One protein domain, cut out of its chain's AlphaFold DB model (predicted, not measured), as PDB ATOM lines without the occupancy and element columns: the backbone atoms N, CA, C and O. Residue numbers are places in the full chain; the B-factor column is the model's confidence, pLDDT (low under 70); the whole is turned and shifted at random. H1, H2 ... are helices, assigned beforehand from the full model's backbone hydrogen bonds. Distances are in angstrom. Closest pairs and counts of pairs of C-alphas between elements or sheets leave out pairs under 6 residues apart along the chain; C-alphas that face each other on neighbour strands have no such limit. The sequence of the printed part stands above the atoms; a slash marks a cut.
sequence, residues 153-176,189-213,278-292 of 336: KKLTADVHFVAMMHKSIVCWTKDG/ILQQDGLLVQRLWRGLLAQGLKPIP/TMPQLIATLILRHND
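What this domain is: This is residues 153 to 176, 189 to 213 and 278 to 292 of the 336 residues of an uncharacterized protein of Antrodiella citrinella (UniProt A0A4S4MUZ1). One long straight helix, H1, makes the longest axis, and two shorter helices, H2 and H3, pack on two different sides of it, both running opposite ways to H1 and apart from each other. H2 crosses H1 at a slant, while H3 meets it with its first residues, 279 to 282, alone; after H2, residues 206 to 213 fold back as a short tail. The printed part has 64 residues with three named helices, in the order H1, H2, H3, and no named strand, so the class is all helix. It is compact, with a radius of gyration of the C-alphas of 11.9 A, and the C-alphas span 35 by 27 by 16 A along their three main axes.

How they stand to each other: Begin with the longest helix, H1, residues 153 to 176. Look next at H2, residues 189 to 205: it touches H1, and the closest C-alphas of the two, those of His 166 and Val 197, are 5.8 A apart. Their lines stand at 38 degrees, only just a steep tilt, and they run opposite ways. Turn then to H3, residues 279 to 292, which touches H1 with residues 279 to 282 alone, against residues 165 to 172 of H1 alone. The closest C-alphas there are those of Met 165 and Leu 282, 6.9 A apart; the two helices stand at a shallow tilt of 25 degrees and run opposite ways. H2 and H3 are apart. In the backbones of H1, H2 and H3, every O i to N i+4 pair is within hydrogen-bond range.

Where its parts are: Find C-alpha 153 at (40.190, -15.754, 14.038); from there H1 runs 34.9 A to C-alpha 176 at (35.571, 18.811, 15.913), with y rising along the way. Past the cut, find C-alpha 189 at (44.115, 16.108, 24.400), where H2 begins; it runs 24.4 A to C-alpha 205, with y and z falling. H3 runs 20.0 A from C-alpha 279 to C-alpha 292 at (38.214, -9.650, 28.373), where the printed part ends.

The domain as a whole: The two C-alphas farthest apart are those of Lys 153 and Gly 176, at 34.9 A. Look for two cuts: residues 177 to 188 are not printed, with C-alphas 176 and 189 12.3 A apart, and residues 214 to 277 are not printed, with C-alphas 213 and 278 19.9 A apart. The links from H1 to H2 and from H2 to H3 run across these cuts. The mean pLDDT of the printed part is 88.0, and no printed residue is under 70.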
ATOM      1  N   LYS A 153      41.414 -16.582  14.031       76.81
ATOM      2  CA  LYS A 153      40.190 -15.754  14.038       76.81
ATOM      3  C   LYS A 153      40.278 -14.563  14.998       76.81
ATOM      4  O   LYS A 153      39.801 -13.474  14.697       76.81
ATOM      5  N   LYS A 154      40.928 -14.762  16.150       79.56
ATOM      6  CA  LYS A 154      41.138 -13.698  17.138       79.56
ATOM      7  C   LYS A 154      42.057 -12.596  16.613       79.56
ATOM      8  O   LYS A 154      41.830 -11.437  16.939       79.56
ATOM      9  N   LEU A 155      43.081 -12.946  15.832       81.56
ATOM     10  CA  LEU A 155      43.994 -11.960  15.259       81.56
ATOM     11  C   LEU A 155      43.237 -11.039  14.300       81.56
ATOM     12  O   LEU A 155      43.289  -9.830  14.472       81.56
ATOM     13  N   THR A 156      42.453 -11.597  13.378       83.19
ATOM     14  CA  THR A 156      41.647 -10.818  12.427       83.19
ATOM     15  C   THR A 156      40.681  -9.869  13.145       83.19
ATOM     16  O   THR A 156      40.652  -8.681  12.841       83.19
ATOM     17  N   ALA A 157      39.971 -10.339  14.176       85.00
ATOM     18  CA  ALA A 157      39.108  -9.478  14.993       85.00
ATOM     19  C   ALA A 157      39.889  -8.403  15.782       85.00
ATOM     20  O   ALA A 157      39.396  -7.293  15.992       85.00
ATOM     21  N   ASP A 158      41.106  -8.710  16.248       86.44
ATOM     22  CA  ASP A 158      42.002  -7.728  16.869       86.44
ATOM     23  C   ASP A 158      42.347  -6.600  15.891       86.44
ATOM     24  O   ASP A 158      42.248  -5.435  16.277       86.44
ATOM     25  N   VAL A 159      42.663  -6.950  14.646       89.50
ATOM     26  CA  VAL A 159      43.036  -6.021  13.576       89.50
ATOM     27  C   VAL A 159      41.859  -5.159  13.110       89.50
ATOM     28  O   VAL A 159      41.992  -3.939  13.065       89.50
ATOM     29  N   HIS A 160      40.689  -5.751  12.848       89.00
ATOM     30  CA  HIS A 160      39.496  -4.985  12.455       89.00
ATOM     31  C   HIS A 160      39.091  -3.957  13.509       89.00
ATOM     32  O   HIS A 160      38.770  -2.824  13.174       89.00
ATOM     33  N   PHE A 161      39.168  -4.327  14.789       89.62
ATOM     34  CA  PHE A 161      38.915  -3.384  15.873       89.62
ATOM     35  C   PHE A 161      39.892  -2.204  15.842       89.62
ATOM     36  O   PHE A 161      39.467  -1.066  15.975       89.62
ATOM     37  N   VAL A 162      41.190  -2.455  15.642       90.69
ATOM     38  CA  VAL A 162      42.196  -1.382  15.553       90.69
ATOM     39  C   VAL A 162      41.911  -0.453  14.369       90.69
ATOM     40  O   VAL A 162      41.994   0.762  14.530       90.69
ATOM     41  N   ALA A 163      41.521  -1.002  13.216       90.12
ATOM     42  CA  ALA A 163      41.131  -0.211  12.048       90.12
ATOM     43  C   ALA A 163      39.887   0.655  12.315       90.12
ATOM     44  O   ALA A 163      39.877   1.838  11.984       90.12
ATOM     45  N   MET A 164      38.872   0.089  12.973       90.38
ATOM     46  CA  MET A 164      37.652   0.804  13.364       90.38
ATOM     47  C   MET A 164      37.941   1.919  14.376       90.38
ATOM     48  O   MET A 164      37.422   3.023  14.231       90.38
ATOM     49  N   MET A 165      38.806   1.671  15.368       90.19
ATOM     50  CA  MET A 165      39.234   2.710  16.311       90.19
ATOM     51  C   MET A 165      39.941   3.857  15.599       90.19
ATOM     52  O   MET A 165      39.603   5.010  15.830       90.19
ATOM     53  N   HIS A 166      40.898   3.535  14.723       91.62
ATOM     54  CA  HIS A 166      41.614   4.535  13.940       91.62
ATOM     55  C   HIS A 166      40.632   5.415  13.164       91.62
ATOM     56  O   HIS A 166      40.659   6.633  13.294       91.62
ATOM     57  N   LYS A 167      39.721   4.793  12.407       89.62
ATOM     58  CA  LYS A 167      38.694   5.507  11.647       89.62
ATOM     59  C   LYS A 167      37.822   6.391  12.544       89.62
ATOM     60  O   LYS A 167      37.574   7.534  12.188       89.62
ATOM     61  N   SER A 168      37.410   5.882  13.704       90.50
ATOM     62  CA  SER A 168      36.537   6.618  14.623       90.50
ATOM     63  C   SER A 168      37.213   7.867  15.181       90.50
ATOM     64  O   SER A 168      36.614   8.935  15.145       90.50
ATOM     65  N   ILE A 169      38.469   7.758  15.624       89.25
ATOM     66  CA  ILE A 169      39.207   8.915  16.149       89.25
ATOM     67  C   ILE A 169      39.447   9.938  15.032       89.25
ATOM     68  O   ILE A 169      39.213  11.119  15.244       89.25
ATOM     69  N   VAL A 170      39.816   9.491  13.823       89.69
ATOM     70  CA  VAL A 170      40.018  10.389  12.672       89.69
ATOM     71  C   VAL A 170      38.746  11.157  12.308       89.69
ATOM     72  O   VAL A 170      38.821  12.356  12.050       89.69
ATOM     73  N   CYS A 171      37.586  10.495  12.286       89.19
ATOM     74  CA  CYS A 171      36.310  11.172  12.043       89.19
ATOM     75  C   CYS A 171      36.040  12.236  13.114       89.19
ATOM     76  O   CYS A 171      35.789  13.385  12.776       89.19
ATOM     77  N   TRP A 172      36.210  11.889  14.392       86.19
ATOM     78  CA  TRP A 172      36.015  12.828  15.499       86.19
ATOM     79  C   TRP A 172      36.940  14.042  15.439       86.19
ATOM     80  O   TRP A 172      36.482  15.163  15.647       86.19
ATOM     81  N   THR A 173      38.221  13.839  15.124       85.56
ATOM     82  CA  THR A 173      39.167  14.954  14.993       85.56
ATOM     83  C   THR A 173      38.792  15.877  13.839       85.56
ATOM     84  O   THR A 173      38.935  17.082  13.972       85.56
ATOM     85  N   LYS A 174      38.266  15.342  12.728       85.31
ATOM     86  CA  LYS A 174      37.859  16.152  11.567       85.31
ATOM     87  C   LYS A 174      36.591  16.956  11.840       85.31
ATOM     88  O   LYS A 174      36.535  18.134  11.505       85.31
ATOM     89  N   ASP A 175      35.602  16.336  12.477       84.12
ATOM     90  CA  ASP A 175      34.313  16.976  12.748       84.12
ATOM     91  C   ASP A 175      34.434  18.072  13.829       84.12
ATOM     92  O   ASP A 175      33.761  19.105  13.759       84.12
ATOM     93  N   GLY A 176      35.338  17.884  14.800       73.38
ATOM     94  CA  GLY A 176      35.571  18.811  15.913       73.38
ATOM     95  C   GLY A 176      36.261  20.134  15.553       73.38
ATOM     96  O   GLY A 176      36.270  21.038  16.383       73.38
ATOM     97  N   ILE A 189      44.936  17.298  24.658       85.25
ATOM     98  CA  ILE A 189      44.115  16.108  24.400       85.25
ATOM     99  C   ILE A 189      44.117  15.793  22.904       85.25
ATOM    100  O   ILE A 189      44.379  14.656  22.514       85.25
ATOM    101  N   LEU A 190      43.901  16.806  22.061       85.44
ATOM    102  CA  LEU A 190      43.934  16.643  20.607       85.44
ATOM    103  C   LEU A 190      45.323  16.216  20.115       85.44
ATOM    104  O   LEU A 190      45.432  15.364  19.230       85.44
ATOM    105  N   GLN A 191      46.392  16.737  20.722       87.25
ATOM    106  CA  GLN A 191      47.758  16.318  20.419       87.25
ATOM    107  C   GLN A 191      47.993  14.846  20.795       87.25
ATOM    108  O   GLN A 191      48.569  14.085  20.008       87.25
ATOM    109  N   GLN A 192      47.529  14.415  21.972       90.00
ATOM    110  CA  GLN A 192      47.615  13.017  22.400       90.00
ATOM    111  C   GLN A 192      46.825  12.083  21.477       90.00
ATOM    112  O   GLN A 192      47.342  11.028  21.088       90.00
ATOM    113  N   ASP A 193      45.616  12.480  21.081       88.50
ATOM    114  CA  ASP A 193      44.791  11.727  20.139       88.50
ATOM    115  C   ASP A 193      45.464  11.644  18.762       88.50
ATOM    116  O   ASP A 193      45.534  10.557  18.180       88.50
ATOM    117  N   GLY A 194      46.082  12.728  18.286       89.56
ATOM    118  CA  GLY A 194      46.887  12.734  17.061       89.56
ATOM    119  C   GLY A 194      48.055  11.740  17.106       89.56
ATOM    120  O   GLY A 194      48.246  10.944  16.178       89.56
ATOM    121  N   LEU A 195      48.803  11.699  18.215       90.81
ATOM    122  CA  LEU A 195      49.883  10.721  18.418       90.81
ATOM    123  C   LEU A 195      49.356   9.279  18.474       90.81
ATOM    124  O   LEU A 195      49.991   8.355  17.945       90.81
ATOM    125  N   LEU A 196      48.198   9.065  19.103       91.38
ATOM    126  CA  LEU A 196      47.543   7.761  19.150       91.38
ATOM    127  C   LEU A 196      47.126   7.305  17.747       91.38
ATOM    128  O   LEU A 196      47.447   6.177  17.361       91.38
ATOM    129  N   VAL A 197      46.476   8.170  16.968       92.44
ATOM    130  CA  VAL A 197      46.070   7.899  15.582       92.44
ATOM    131  C   VAL A 197      47.282   7.544  14.729       92.44
ATOM    132  O   VAL A 197      47.292   6.485  14.096       92.44
ATOM    133  N   GLN A 198      48.346   8.346  14.788       92.31
ATOM    134  CA  GLN A 198      49.579   8.092  14.043       92.31
ATOM    135  C   GLN A 198      50.215   6.743  14.419       92.31
ATOM    136  O   GLN A 198      50.731   6.008  13.568       92.31
ATOM    137  N   ARG A 199      50.163   6.371  15.699       92.19
ATOM    138  CA  ARG A 199      50.655   5.075  16.174       92.19
ATOM    139  C   ARG A 199      49.803   3.914  15.653       92.19
ATOM    140  O   ARG A 199      50.365   2.913  15.201       92.19
ATOM    141  N   LEU A 200      48.473   4.035  15.688       92.50
ATOM    142  CA  LEU A 200      47.552   3.025  15.151       92.50
ATOM    143  C   LEU A 200      47.738   2.860  13.635       92.50
ATOM    144  O   LEU A 200      47.827   1.730  13.154       92.50
ATOM    145  N   TRP A 201      47.883   3.973  12.912       93.25
ATOM    146  CA  TRP A 201      48.174   4.028  11.479       93.25
ATOM    147  C   TRP A 201      49.396   3.190  11.101       93.25
ATOM    148  O   TRP A 201      49.301   2.261  10.294       93.25
ATOM    149  N   ARG A 202      50.545   3.461  11.736       92.94
ATOM    150  CA  ARG A 202      51.795   2.717  11.492       92.94
ATOM    151  C   ARG A 202      51.633   1.229  11.806       92.94
ATOM    152  O   ARG A 202      52.142   0.385  11.070       92.94
ATOM    153  N   GLY A 203      50.900   0.897  12.870       91.81
ATOM    154  CA  GLY A 203      50.601  -0.488  13.235       91.81
ATOM    155  C   GLY A 203      49.774  -1.233  12.182       91.81
ATOM    156  O   GLY A 203      50.042  -2.405  11.920       91.81
ATOM    157  N   LEU A 204      48.802  -0.561  11.562       92.38
ATOM    158  CA  LEU A 204      47.994  -1.117  10.472       92.38
ATOM    159  C   LEU A 204      48.821  -1.290   9.190       92.38
ATOM    160  O   LEU A 204      48.750  -2.351   8.567       92.38
ATOM    161  N   LEU A 205      49.669  -0.313   8.846       92.88
ATOM    162  CA  LEU A 205      50.599  -0.419   7.713       92.88
ATOM    163  C   LEU A 205      51.562  -1.601   7.863       92.88
ATOM    164  O   LEU A 205      51.739  -2.376   6.927       92.88
ATOM    165  N   ALA A 206      52.129  -1.797   9.057       91.69
ATOM    166  CA  ALA A 206      53.025  -2.922   9.342       91.69
ATOM    167  C   ALA A 206      52.346  -4.298   9.182       91.69
ATOM    168  O   ALA A 206      53.022  -5.315   9.037       91.69
ATOM    169  N   GLN A 207      51.012  -4.345   9.207       90.19
ATOM    170  CA  GLN A 207      50.219  -5.554   8.969       90.19
ATOM    171  C   GLN A 207      49.798  -5.714   7.498       90.19
ATOM    172  O   GLN A 207      49.054  -6.639   7.179       90.19
ATOM    173  N   GLY A 208      50.261  -4.832   6.605       92.31
ATOM    174  CA  GLY A 208      49.915  -4.836   5.182       92.31
ATOM    175  C   GLY A 208      48.536  -4.248   4.876       92.31
ATOM    176  O   GLY A 208      48.022  -4.446   3.775       92.31
ATOM    177  N   LEU A 209      47.917  -3.544   5.829       91.50
ATOM    178  CA  LEU A 209      46.648  -2.857   5.607       91.50
ATOM    179  C   LEU A 209      46.871  -1.440   5.082       91.50
ATOM    180  O   LEU A 209      47.897  -0.824   5.353       91.50
ATOM    181  N   LYS A 210      45.876  -0.915   4.362       92.56
ATOM    182  CA  LYS A 210      45.854   0.455   3.834       92.56
ATOM    183  C   LYS A 210      44.815   1.291   4.601       92.56
ATOM    184  O   LYS A 210      43.660   1.327   4.180       92.56
ATOM    185  N   PRO A 211      45.165   1.868   5.767       89.00
ATOM    186  CA  PRO A 211      44.251   2.736   6.514       89.00
ATOM    187  C   PRO A 211      43.934   4.045   5.748       89.00
ATOM    188  O   PRO A 211      44.597   4.365   4.766       89.00
ATOM    189  N   ILE A 212      42.909   4.796   6.185       83.88
ATOM    190  CA  ILE A 212      42.463   6.083   5.589       83.88
ATOM    191  C   ILE A 212      43.437   7.231   5.906       83.88
ATOM    192  O   ILE A 212      43.521   7.562   7.091       83.88
ATOM    193  N   PRO A 213      44.118   7.847   4.914       82.81
ATOM    194  CA  PRO A 213      45.152   8.865   5.122       82.81
ATOM    195  C   PRO A 213      44.849   9.826   6.268       82.81
ATOM    196  O   PRO A 213      43.844  10.536   6.251       82.81
ATOM    197  N   THR A 278      30.799   6.249  18.060       88.19
ATOM    198  CA  THR A 278      30.808   7.481  18.861       88.19
ATOM    199  C   THR A 278      31.884   7.389  19.946       88.19
ATOM    200  O   THR A 278      32.245   6.286  20.368       88.19
ATOM    201  N   MET A 279      32.395   8.517  20.452       84.38
ATOM    202  CA  MET A 279      33.412   8.480  21.513       84.38
ATOM    203  C   MET A 279      33.002   7.644  22.742       84.38
ATOM    204  O   MET A 279      33.791   6.792  23.165       84.38
ATOM    205  N   PRO A 280      31.772   7.764  23.280       85.25
ATOM    206  CA  PRO A 280      31.317   6.889  24.360       85.25
ATOM    207  C   PRO A 280      31.338   5.398  23.988       85.25
ATOM    208  O   PRO A 280      31.763   4.566  24.792       85.25
ATOM    209  N   GLN A 281      30.935   5.046  22.761       87.06
ATOM    210  CA  GLN A 281      30.971   3.663  22.273       87.06
ATOM    211  C   GLN A 281      32.409   3.148  22.129       87.06
ATOM    212  O   GLN A 281      32.700   2.009  22.510       87.06
ATOM    213  N   LEU A 282      33.322   3.977  21.621       85.38
ATOM    214  CA  LEU A 282      34.739   3.649  21.490       85.38
ATOM    215  C   LEU A 282      35.357   3.334  22.859       85.38
ATOM    216  O   LEU A 282      35.986   2.284  23.033       85.38
ATOM    217  N   ILE A 283      35.116   4.203  23.845       86.25
ATOM    218  CA  ILE A 283      35.593   4.037  25.224       86.25
ATOM    219  C   ILE A 283      35.012   2.760  25.841       86.25
ATOM    220  O   ILE A 283      35.762   1.934  26.369       86.25
ATOM    221  N   ALA A 284      33.699   2.540  25.724       89.00
ATOM    222  CA  ALA A 284      33.049   1.334  26.235       89.00
ATOM    223  C   ALA A 284      33.654   0.057  25.625       89.00
ATOM    224  O   ALA A 284      33.950  -0.905  26.341       89.00
ATOM    225  N   THR A 285      33.918   0.061  24.316       89.12
ATOM    226  CA  THR A 285      34.490  -1.095  23.612       89.12
ATOM    227  C   THR A 285      35.943  -1.349  24.026       89.12
ATOM    228  O   THR A 285      36.347  -2.501  24.214       89.12
ATOM    229  N   LEU A 286      36.731  -0.289  24.232       87.94
ATOM    230  CA  LEU A 286      38.087  -0.374  24.781       87.94
ATOM    231  C   LEU A 286      38.099  -0.998  26.180       87.94
ATOM    232  O   LEU A 286      38.887  -1.918  26.430       87.94
ATOM    233  N   ILE A 287      37.211  -0.541  27.070       87.69
ATOM    234  CA  ILE A 287      37.078  -1.057  28.439       87.69
ATOM    235  C   ILE A 287      36.668  -2.531  28.419       87.69
ATOM    236  O   ILE A 287      37.323  -3.359  29.057       87.69
ATOM    237  N   LEU A 288      35.634  -2.884  27.651       87.62
ATOM    238  CA  LEU A 288      35.142  -4.259  27.552       87.62
ATOM    239  C   LEU A 288      36.249  -5.203  27.072       87.62
ATOM    240  O   LEU A 288      36.542  -6.222  27.702       87.62
ATOM    241  N   ARG A 289      36.967  -4.806  26.020       85.88
ATOM    242  CA  ARG A 289      38.078  -5.589  25.474       85.88
ATOM    243  C   ARG A 289      39.261  -5.682  26.437       85.88
ATOM    244  O   ARG A 289      39.956  -6.704  26.477       85.88
ATOM    245  N   HIS A 290      39.531  -4.623  27.194       86.75
ATOM    246  CA  HIS A 290      40.542  -4.641  28.243       86.75
ATOM    247  C   HIS A 290      40.178  -5.654  29.336       86.75
ATOM    248  O   HIS A 290      41.026  -6.462  29.735       86.75
ATOM    249  N   ASN A 291      38.913  -5.664  29.755       86.50
ATOM    250  CA  ASN A 291      38.383  -6.597  30.743       86.50
ATOM    251  C   ASN A 291      38.436  -8.045  30.244       86.50
ATOM    252  O   ASN A 291      38.934  -8.895  30.978       86.50
ATOM    253  N   ASP A 292      38.086  -8.316  28.985       82.38
ATOM    254  CA  ASP A 292      38.214  -9.650  28.373       82.38
ATOM    255  C   ASP A 292      39.658 -10.162  28.373       82.38
ATOM    256  O   ASP A 292      39.947 -11.336  28.624       82.38
TER     257      ASP A 292